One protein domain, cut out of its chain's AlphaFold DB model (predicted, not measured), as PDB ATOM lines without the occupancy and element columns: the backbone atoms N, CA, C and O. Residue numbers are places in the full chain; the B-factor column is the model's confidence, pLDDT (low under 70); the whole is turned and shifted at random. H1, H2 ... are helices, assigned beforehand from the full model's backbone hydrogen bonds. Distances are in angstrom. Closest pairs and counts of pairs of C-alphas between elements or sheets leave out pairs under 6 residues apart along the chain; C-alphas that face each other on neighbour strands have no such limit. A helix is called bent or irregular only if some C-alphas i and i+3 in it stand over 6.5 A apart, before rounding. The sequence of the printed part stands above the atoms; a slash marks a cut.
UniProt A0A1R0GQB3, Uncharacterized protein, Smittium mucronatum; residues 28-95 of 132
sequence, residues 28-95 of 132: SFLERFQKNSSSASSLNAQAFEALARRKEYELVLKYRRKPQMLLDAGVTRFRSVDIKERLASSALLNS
ATOM      1  N   SER A  28     142.939 129.670 159.251       75.06
ATOM      2  CA  SER A  28     141.819 129.191 158.420       75.06
ATOM      3  C   SER A  28     141.971 127.727 157.996       75.06
ATOM      4  O   SER A  28     140.981 127.005 157.849       75.06
ATOM      5  N   PHE A  29     143.212 127.253 157.846       75.25
ATOM      6  CA  PHE A  29     143.508 125.846 157.584       75.25
ATOM      7  C   PHE A  29     143.042 124.940 158.731       75.25
ATOM      8  O   PHE A  29     142.377 123.933 158.487       75.25
ATOM      9  N   LEU A  30     143.339 125.308 159.982       74.38
ATOM     10  CA  LEU A  30     142.976 124.510 161.155       74.38
ATOM     11  C   LEU A  30     141.455 124.463 161.340       74.38
ATOM     12  O   LEU A  30     140.897 123.404 161.623       74.38
ATOM     13  N   GLU A  31     140.778 125.584 161.099       73.25
ATOM     14  CA  GLU A  31     139.320 125.681 161.181       73.25
ATOM     15  C   GLU A  31     138.622 124.816 160.112       73.25
ATOM     16  O   GLU A  31     137.647 124.110 160.389       73.25
ATOM     17  N   ARG A  32     139.164 124.789 158.885       71.19
ATOM     18  CA  ARG A  32     138.711 123.885 157.810       71.19
ATOM     19  C   ARG A  32     138.977 122.419 158.142       71.19
ATOM     20  O   ARG A  32     138.127 121.568 157.883       71.19
ATOM     21  N   PHE A  33     140.131 122.123 158.731       70.44
ATOM     22  CA  PHE A  33     140.504 120.765 159.109       70.44
ATOM     23  C   PHE A  33     139.599 120.213 160.222       70.44
ATOM     24  O   PHE A  33     139.137 119.076 160.129       70.44
ATOM     25  N   GLN A  34     139.257 121.031 161.222       71.50
ATOM     26  CA  GLN A  34     138.299 120.667 162.274       71.50
ATOM     27  C   GLN A  34     136.865 120.503 161.739       71.50
ATOM     28  O   GLN A  34     136.155 119.572 162.127       71.50
ATOM     29  N   LYS A  35     136.432 121.343 160.787       65.38
ATOM     30  CA  LYS A  35     135.144 121.139 160.094       65.38
ATOM     31  C   LYS A  35     135.101 119.809 159.337       65.38
ATOM     32  O   LYS A  35     134.094 119.105 159.401       65.38
ATOM     33  N   ASN A  36     136.199 119.417 158.693       61.44
ATOM     34  CA  ASN A  36     136.277 118.131 158.002       61.44
ATOM     35  C   ASN A  36     136.343 116.940 158.973       61.44
ATOM     36  O   ASN A  36     135.689 115.929 158.714       61.44
ATOM     37  N   SER A  37     137.044 117.038 160.107       61.00
ATOM     38  CA  SER A  37     137.081 115.948 161.099       61.00
ATOM     39  C   SER A  37     135.715 115.706 161.754       61.00
ATOM     40  O   SER A  37     135.340 114.560 161.990       61.00
ATOM     41  N   SER A  38     134.918 116.763 161.935       60.09
ATOM     42  CA  SER A  38     133.528 116.676 162.407       60.09
ATOM     43  C   SER A  38     132.624 115.883 161.448       60.09
ATOM     44  O   SER A  38     131.678 115.229 161.878       60.09
ATOM     45  N   SER A  39     132.934 115.900 160.146       57.78
ATOM     46  CA  SER A  39     132.212 115.149 159.106       57.78
ATOM     47  C   SER A  39     132.675 113.693 158.947       57.78
ATOM     48  O   SER A  39     131.982 112.888 158.316       57.78
ATOM     49  N   ALA A  40     133.809 113.315 159.549       59.44
ATOM     50  CA  ALA A  40     134.399 111.984 159.411       59.44
ATOM     51  C   ALA A  40     133.518 110.866 159.998       59.44
ATOM     52  O   ALA A  40     133.520 109.748 159.486       59.44
ATOM     53  N   SER A  41     132.711 111.159 161.023       61.06
ATOM     54  CA  SER A  41     131.744 110.200 161.579       61.06
ATOM     55  C   SER A  41     130.670 109.807 160.553       61.06
ATOM     56  O   SER A  41     130.354 108.627 160.408       61.06
ATOM     57  N   SER A  42     130.170 110.780 159.785       61.97
ATOM     58  CA  SER A  42     129.157 110.562 158.745       61.97
ATOM     59  C   SER A  42     129.714 109.824 157.523       61.97
ATOM     60  O   SER A  42     129.049 108.941 156.982       61.97
ATOM     61  N   LEU A  43     130.962 110.112 157.135       65.88
ATOM     62  CA  LEU A  43     131.649 109.418 156.040       65.88
ATOM     63  C   LEU A  43     131.934 107.956 156.389       65.88
ATOM     64  O   LEU A  43     131.718 107.071 155.561       65.88
ATOM     65  N   ASN A  44     132.348 107.687 157.629       73.06
ATOM     66  CA  ASN A  44     132.527 106.320 158.106       73.06
ATOM     67  C   ASN A  44     131.198 105.556 158.098       73.06
ATOM     68  O   ASN A  44     131.148 104.441 157.588       73.06
ATOM     69  N   ALA A  45     130.107 106.164 158.577       77.94
ATOM     70  CA  ALA A  45     128.784 105.541 158.543       77.94
ATOM     71  C   ALA A  45     128.335 105.198 157.108       77.94
ATOM     72  O   ALA A  45     127.895 104.074 156.855       77.94
ATOM     73  N   GLN A  46     128.527 106.112 156.152       83.06
ATOM     74  CA  GLN A  46     128.232 105.849 154.740       83.06
ATOM     75  C   GLN A  46     129.106 104.735 154.152       83.06
ATOM     76  O   GLN A  46     128.613 103.914 153.377       83.06
ATOM     77  N   ALA A  47     130.386 104.663 154.528       82.56
ATOM     78  CA  ALA A  47     131.283 103.606 154.073       82.56
ATOM     79  C   ALA A  47     130.853 102.224 154.594       82.56
ATOM     80  O   ALA A  47     130.829 101.258 153.827       82.56
ATOM     81  N   PHE A  48     130.455 102.128 155.868       85.75
ATOM     82  CA  PHE A  48     129.913 100.892 156.442       85.75
ATOM     83  C   PHE A  48     128.622 100.461 155.744       85.75
ATOM     84  O   PHE A  48     128.479  99.289 155.383       85.75
ATOM     85  N   GLU A  49     127.714 101.403 155.495       87.69
ATOM     86  CA  GLU A  49     126.462 101.123 154.797       87.69
ATOM     87  C   GLU A  49     126.703 100.669 153.347       87.69
ATOM     88  O   GLU A  49     126.113  99.691 152.887       87.69
ATOM     89  N   ALA A  50     127.619 101.324 152.630       88.56
ATOM     90  CA  ALA A  50     127.985 100.950 151.267       88.56
ATOM     91  C   ALA A  50     128.605  99.544 151.203       88.56
ATOM     92  O   ALA A  50     128.290  98.763 150.300       88.56
ATOM     93  N   LEU A  51     129.448  99.195 152.176       89.44
ATOM     94  CA  LEU A  51     130.060  97.871 152.272       89.44
ATOM     95  C   LEU A  51     129.003  96.797 152.568       89.44
ATOM     96  O   LEU A  51     129.004  95.744 151.923       89.44
ATOM     97  N   ALA A  52     128.064  97.073 153.477       89.31
ATOM     98  CA  ALA A  52     126.938  96.184 153.757       89.31
ATOM     99  C   ALA A  52     126.074  95.960 152.504       89.31
ATOM    100  O   ALA A  52     125.845  94.811 152.118       89.31
ATOM    101  N   ARG A  53     125.702  97.038 151.798       88.69
ATOM    102  CA  ARG A  53     124.948  96.963 150.533       88.69
ATOM    103  C   ARG A  53     125.680  96.152 149.465       88.69
ATOM    104  O   ARG A  53     125.056  95.372 148.746       88.69
ATOM    105  N   ARG A  54     127.001  96.304 149.359       91.69
ATOM    106  CA  ARG A  54     127.811  95.530 148.411       91.69
ATOM    107  C   ARG A  54     127.782  94.034 148.728       91.69
ATOM    108  O   ARG A  54     127.568  93.236 147.819       91.69
ATOM    109  N   LYS A  55     127.961  93.653 149.995       91.12
ATOM    110  CA  LYS A  55     127.911  92.243 150.423       91.12
ATOM    111  C   LYS A  55     126.551  91.610 150.139       91.12
ATOM    112  O   LYS A  55     126.483  90.495 149.629       91.12
ATOM    113  N   GLU A  56     125.478  92.336 150.433       89.12
ATOM    114  CA  GLU A  56     124.112  91.883 150.168       89.12
ATOM    115  C   GLU A  56     123.876  91.675 148.661       89.12
ATOM    116  O   GLU A  56     123.332  90.651 148.243       89.12
ATOM    117  N   TYR A  57     124.379  92.584 147.820       91.56
ATOM    118  CA  TYR A  57     124.314  92.449 146.364       91.56
ATOM    119  C   TYR A  57     125.078  91.227 145.833       91.56
ATOM    120  O   TYR A  57     124.560  90.486 144.994       91.56
ATOM    121  N   GLU A  58     126.292  90.991 146.331       93.31
ATOM    122  CA  GLU A  58     127.103  89.831 145.944       93.31
ATOM    123  C   GLU A  58     126.410  88.508 146.317       93.31
ATOM    124  O   GLU A  58     126.395  87.571 145.510       93.31
ATOM    125  N   LEU A  59     125.756  88.440 147.483       91.19
ATOM    126  CA  LEU A  59     124.949  87.283 147.888       91.19
ATOM    127  C   LEU A  59     123.771  87.045 146.938       91.19
ATOM    128  O   LEU A  59     123.566  85.915 146.482       91.19
ATOM    129  N   VAL A  60     123.035  88.101 146.585       90.00
ATOM    130  CA  VAL A  60     121.911  88.024 145.637       90.00
ATOM    131  C   VAL A  60     122.366  87.540 144.264       90.00
ATOM    132  O   VAL A  60     121.710  86.681 143.670       90.00
ATOM    133  N   LEU A  61     123.509  88.015 143.769       90.62
ATOM    134  CA  LEU A  61     124.072  87.531 142.509       90.62
ATOM    135  C   LEU A  61     124.482  86.057 142.587       90.62
ATOM    136  O   LEU A  61     124.158  85.286 141.676       90.62
ATOM    137  N   LYS A  62     125.149  85.654 143.675       92.81
ATOM    138  CA  LYS A  62     125.594  84.272 143.898       92.81
ATOM    139  C   LYS A  62     124.420  83.290 143.912       92.81
ATOM    140  O   LYS A  62     124.493  82.231 143.290       92.81
ATOM    141  N   TYR A  63     123.321  83.652 144.572       90.94
ATOM    142  CA  TYR A  63     122.151  82.787 144.742       90.94
ATOM    143  C   TYR A  63     120.957  83.191 143.873       90.94
ATOM    144  O   TYR A  63     119.829  82.781 144.140       90.94
ATOM    145  N   ARG A  64     121.184  83.912 142.766       85.38
ATOM    146  CA  ARG A  64     120.119  84.400 141.866       85.38
ATOM    147  C   ARG A  64     119.145  83.317 141.375       85.38
ATOM    148  O   ARG A  64     118.007  83.621 141.044       85.38
ATOM    149  N   ARG A  65     119.607  82.061 141.282       84.94
ATOM    150  CA  ARG A  65     118.819  80.882 140.860       84.94
ATOM    151  C   ARG A  65     118.354  80.004 142.027       84.94
ATOM    152  O   ARG A  65     117.656  79.027 141.800       84.94
ATOM    153  N   LYS A  66     118.779  80.308 143.254       88.12
ATOM    154  CA  LYS A  66     118.504  79.526 144.465       88.12
ATOM    155  C   LYS A  66     117.958  80.452 145.561       88.12
ATOM    156  O   LYS A  66     118.656  80.700 146.542       88.12
ATOM    157  N   PRO A  67     116.729  80.975 145.403       83.38
ATOM    158  CA  PRO A  67     116.165  81.970 146.315       83.38
ATOM    159  C   PRO A  67     116.024  81.475 147.762       83.38
ATOM    160  O   PRO A  67     116.124  82.282 148.679       83.38
ATOM    161  N   GLN A  68     115.896  80.164 147.990       85.94
ATOM    162  CA  GLN A  68     115.894  79.596 149.342       85.94
ATOM    163  C   GLN A  68     117.197  79.893 150.105       85.94
ATOM    164  O   GLN A  68     117.158  80.289 151.263       85.94
ATOM    165  N   MET A  69     118.347  79.825 149.425       86.94
ATOM    166  CA  MET A  69     119.646  80.097 150.053       86.94
ATOM    167  C   MET A  69     119.836  81.573 150.420       86.94
ATOM    168  O   MET A  69     120.686  81.887 151.249       86.94
ATOM    169  N   LEU A  70     119.064  82.485 149.814       88.38
ATOM    170  CA  LEU A  70     119.040  83.888 150.230       88.38
ATOM    171  C   LEU A  70     118.317  84.057 151.563       88.38
ATOM    172  O   LEU A  70     118.813  84.778 152.424       88.38
ATOM    173  N   LEU A  71     117.200  83.348 151.751       88.50
ATOM    174  CA  LEU A  71     116.453  83.359 153.007       88.50
ATOM    175  C   LEU A  71     117.270  82.742 154.147       88.50
ATOM    176  O   LEU A  71     117.319  83.322 155.229       88.50
ATOM    177  N   ASP A  72     117.964  81.631 153.886       87.38
ATOM    178  CA  ASP A  72     118.844  80.982 154.869       87.38
ATOM    179  C   ASP A  72     120.031  81.881 155.257       87.38
ATOM    180  O   ASP A  72     120.494  81.865 156.395       87.38
ATOM    181  N   ALA A  73     120.501  82.717 154.324       85.94
ATOM    182  CA  ALA A  73     121.517  83.741 154.569       85.94
ATOM    183  C   ALA A  73     120.958  85.014 155.243       85.94
ATOM    184  O   ALA A  73     121.693  85.989 155.405       85.94
ATOM    185  N   GLY A  74     119.672  85.030 155.615       85.69
ATOM    186  CA  GLY A  74     119.010  86.150 156.289       85.69
ATOM    187  C   GLY A  74     118.566  87.291 155.368       85.69
ATOM    188  O   GLY A  74     118.056  88.299 155.856       85.69
ATOM    189  N   VAL A  75     118.716  87.156 154.048       85.81
ATOM    190  CA  VAL A  75     118.285  88.164 153.070       85.81
ATOM    191  C   VAL A  75     116.811  87.929 152.749       85.81
ATOM    192  O   VAL A  75     116.454  87.008 152.015       85.81
ATOM    193  N   THR A  76     115.935  88.757 153.316       86.94
ATOM    194  CA  THR A  76     114.473  88.638 153.161       86.94
ATOM    195  C   THR A  76     113.904  89.560 152.087       86.94
ATOM    196  O   THR A  76     112.942  89.184 151.412       86.94
ATOM    197  N   ARG A  77     114.532  90.722 151.879       85.69
ATOM    198  CA  ARG A  77     114.192  91.674 150.820       85.69
ATOM    199  C   ARG A  77     115.433  92.055 150.034       85.69
ATOM    200  O   ARG A  77     116.522  92.147 150.589       85.69
ATOM    201  N   PHE A  78     115.254  92.365 148.759       84.50
ATOM    202  CA  PHE A  78     116.282  93.031 147.972       84.50
ATOM    203  C   PHE A  78     115.670  94.244 147.275       84.50
ATOM    204  O   PHE A  78     114.764  94.114 146.449       84.50
ATOM    205  N   ARG A  79     116.168  95.440 147.614       84.69
ATOM    206  CA  ARG A  79     115.553  96.725 147.238       84.69
ATOM    207  C   ARG A  79     114.094  96.799 147.715       84.69
ATOM    208  O   ARG A  79     113.863  96.838 148.916       84.69
ATOM    209  N   SER A  80     113.141  96.828 146.788       84.06
ATOM    210  CA  SER A  80     111.697  96.916 147.029       84.06
ATOM    211  C   SER A  80     110.970  95.585 146.824       84.06
ATOM    212  O   SER A  80     109.749  95.582 146.737       84.06
ATOM    213  N   VAL A  81     111.701  94.477 146.655       81.06
ATOM    214  CA  VAL A  81     111.120  93.167 146.337       81.06
ATOM    215  C   VAL A  81     111.360  92.202 147.488       81.06
ATOM    216  O   VAL A  81     112.512  91.934 147.847       81.06
ATOM    217  N   ASP A  82     110.277  91.634 148.009       84.69
ATOM    218  CA  ASP A  82     110.330  90.586 149.022       84.69
ATOM    219  C   ASP A  82     110.607  89.224 148.374       84.69
ATOM    220  O   ASP A  82     109.937  88.775 147.438       84.69
ATOM    221  N   ILE A  83     111.639  88.536 148.865       81.56
ATOM    222  CA  ILE A  83     112.128  87.285 148.262       81.56
ATOM    223  C   ILE A  83     111.126  86.141 148.488       81.56
ATOM    224  O   ILE A  83     110.991  85.261 147.633       81.56
ATOM    225  N   LYS A  84     110.371  86.183 149.595       79.00
ATOM    226  CA  LYS A  84     109.316  85.204 149.910       79.00
ATOM    227  C   LYS A  84     108.174  85.226 148.888       79.00
ATOM    228  O   LYS A  84     107.732  84.164 148.455       79.00
ATOM    229  N   GLU A  85     107.743  86.406 148.447       71.88
ATOM    230  CA  GLU A  85     106.670  86.545 147.449       71.88
ATOM    231  C   GLU A  85     107.101  86.017 146.077       71.88
ATOM    232  O   GLU A  85     106.334  85.366 145.361       71.88
ATOM    233  N   ARG A  86     108.376  86.224 145.723       66.75
ATOM    234  CA  ARG A  86     108.943  85.716 144.470       66.75
ATOM    235  C   ARG A  86     109.020  84.188 144.437       66.75
ATOM    236  O   ARG A  86     108.792  83.605 143.381       66.75
ATOM    237  N   LEU A  87     109.317  83.542 145.567       67.75
ATOM    238  CA  LEU A  87     109.301  82.078 145.697       67.75
ATOM    239  C   LEU A  87     107.900  81.510 145.441       67.75
ATOM    240  O   LEU A  87     107.763  80.624 144.597       67.75
ATOM    241  N   ALA A  88     106.870  82.078 146.078       67.12
ATOM    242  CA  ALA A  88     105.477  81.684 145.857       67.12
ATOM    243  C   ALA A  88     105.054  81.872 144.387       67.12
ATOM    244  O   ALA A  88     104.488  80.969 143.777       67.12
ATOM    245  N   SER A  89     105.430  83.002 143.784       62.72
ATOM    246  CA  SER A  89     105.147  83.299 142.373       62.72
ATOM    247  C   SER A  89     105.868  82.345 141.408       62.72
ATOM    248  O   SER A  89     105.318  81.959 140.380       62.72
ATOM    249  N   SER A  90     107.101  81.938 141.734       61.00
ATOM    250  CA  SER A  90     107.875  80.993 140.915       61.00
ATOM    251  C   SER A  90     107.358  79.557 140.999       61.00
ATOM    252  O   SER A  90     107.426  78.833 140.010       61.00
ATOM    253  N   ALA A  91     106.806  79.157 142.150       60.00
ATOM    254  CA  ALA A  91     106.166  77.855 142.305       60.00
ATOM    255  C   ALA A  91     104.909  77.752 141.425       60.00
ATOM    256  O   ALA A  91     104.706  76.730 140.781       60.00
ATOM    257  N   LEU A  92     104.126  78.832 141.321       57.44
ATOM    258  CA  LEU A  92     102.927  78.879 140.475       57.44
ATOM    259  C   LEU A  92     103.243  78.800 138.972       57.44
ATOM    260  O   LEU A  92     102.519  78.139 138.233       57.44
ATOM    261  N   LEU A  93     104.341  79.415 138.520       54.53
ATOM    262  CA  LEU A  93     104.744  79.410 137.103       54.53
ATOM    263  C   LEU A  93     105.272  78.052 136.612       54.53
ATOM    264  O   LEU A  93     105.165  77.752 135.428       54.53
ATOM    265  N   ASN A  94     105.812  77.220 137.506       50.88
ATOM    266  CA  ASN A  94     106.278  75.873 137.153       50.88
ATOM    267  C   ASN A  94     105.164  74.813 137.209       50.88
ATOM    268  O   ASN A  94     105.396  73.671 136.826       50.88
ATOM    269  N   SER A  95     103.970  75.172 137.691       48.66
ATOM    270  CA  SER A  95     102.781  74.307 137.692       48.66
ATOM    271  C   SER A  95     101.798  74.642 136.568       48.66
ATOM    272  O   SER A  95     100.851  73.892 136.348       48.66
TER     273      SER A  95
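Overview. This is residues 28 to 95 of the 132 residues of an uncharacterized protein of Smittium mucronatum (UniProt A0A1R0GQB3). One long bent helix, H1, sticks out with residues 28 to 52 from a small head, where the helical hairpin of H2 and H3 lies near its other end. The 68 printed residues have three named helices, in the order H1, H2, H3, and no named strand: all helix. The whole is extended, with a radius of gyration of the C-alphas of 19.7 A and spans of 70 by 19 by 14 A.

Along the chain. H1, residues 28 to 62, begins at C-alpha 28 (141.819, 129.191, 158.420). By its hydrogen bonds it was assigned as one helix, but it is bent: C-alphas 38 and 41 are 6.8 A apart. Its arms are H1a, residues 28 to 38, 15.5 A, and H1b, residues 41 to 62, 32.0 A. H2 is residues 67 to 72, 9.0 A. H3, residues 83 to 93, 15.5 A, ends at C-alpha 93 (104.744, 79.410, 137.103).

Arrangement. H1a and H1b stand at a steep tilt of 45 degrees. H1b and H2 are close but not clearly touching, with closest C-alphas Val 60 and Leu 70 at 6.8 A. H2 and H3 touch, closest C-alphas Pro 67 and Leu 87 at 6.9 A, opposite ways at a shallow tilt of 34 degrees, only just short of steep. H1b and H3 are apart. In H1a, H1b, H2 and H3 every O i to N i+4 pair is within hydrogen-bond range.

Size, cuts and confidence. The C-alphas of Ser 28 and Ser 95, the two farthest apart, are 70.5 A apart. The printed part has no cut and no long link. Residues 35 to 43 and 86 to 95 have pLDDT under 70.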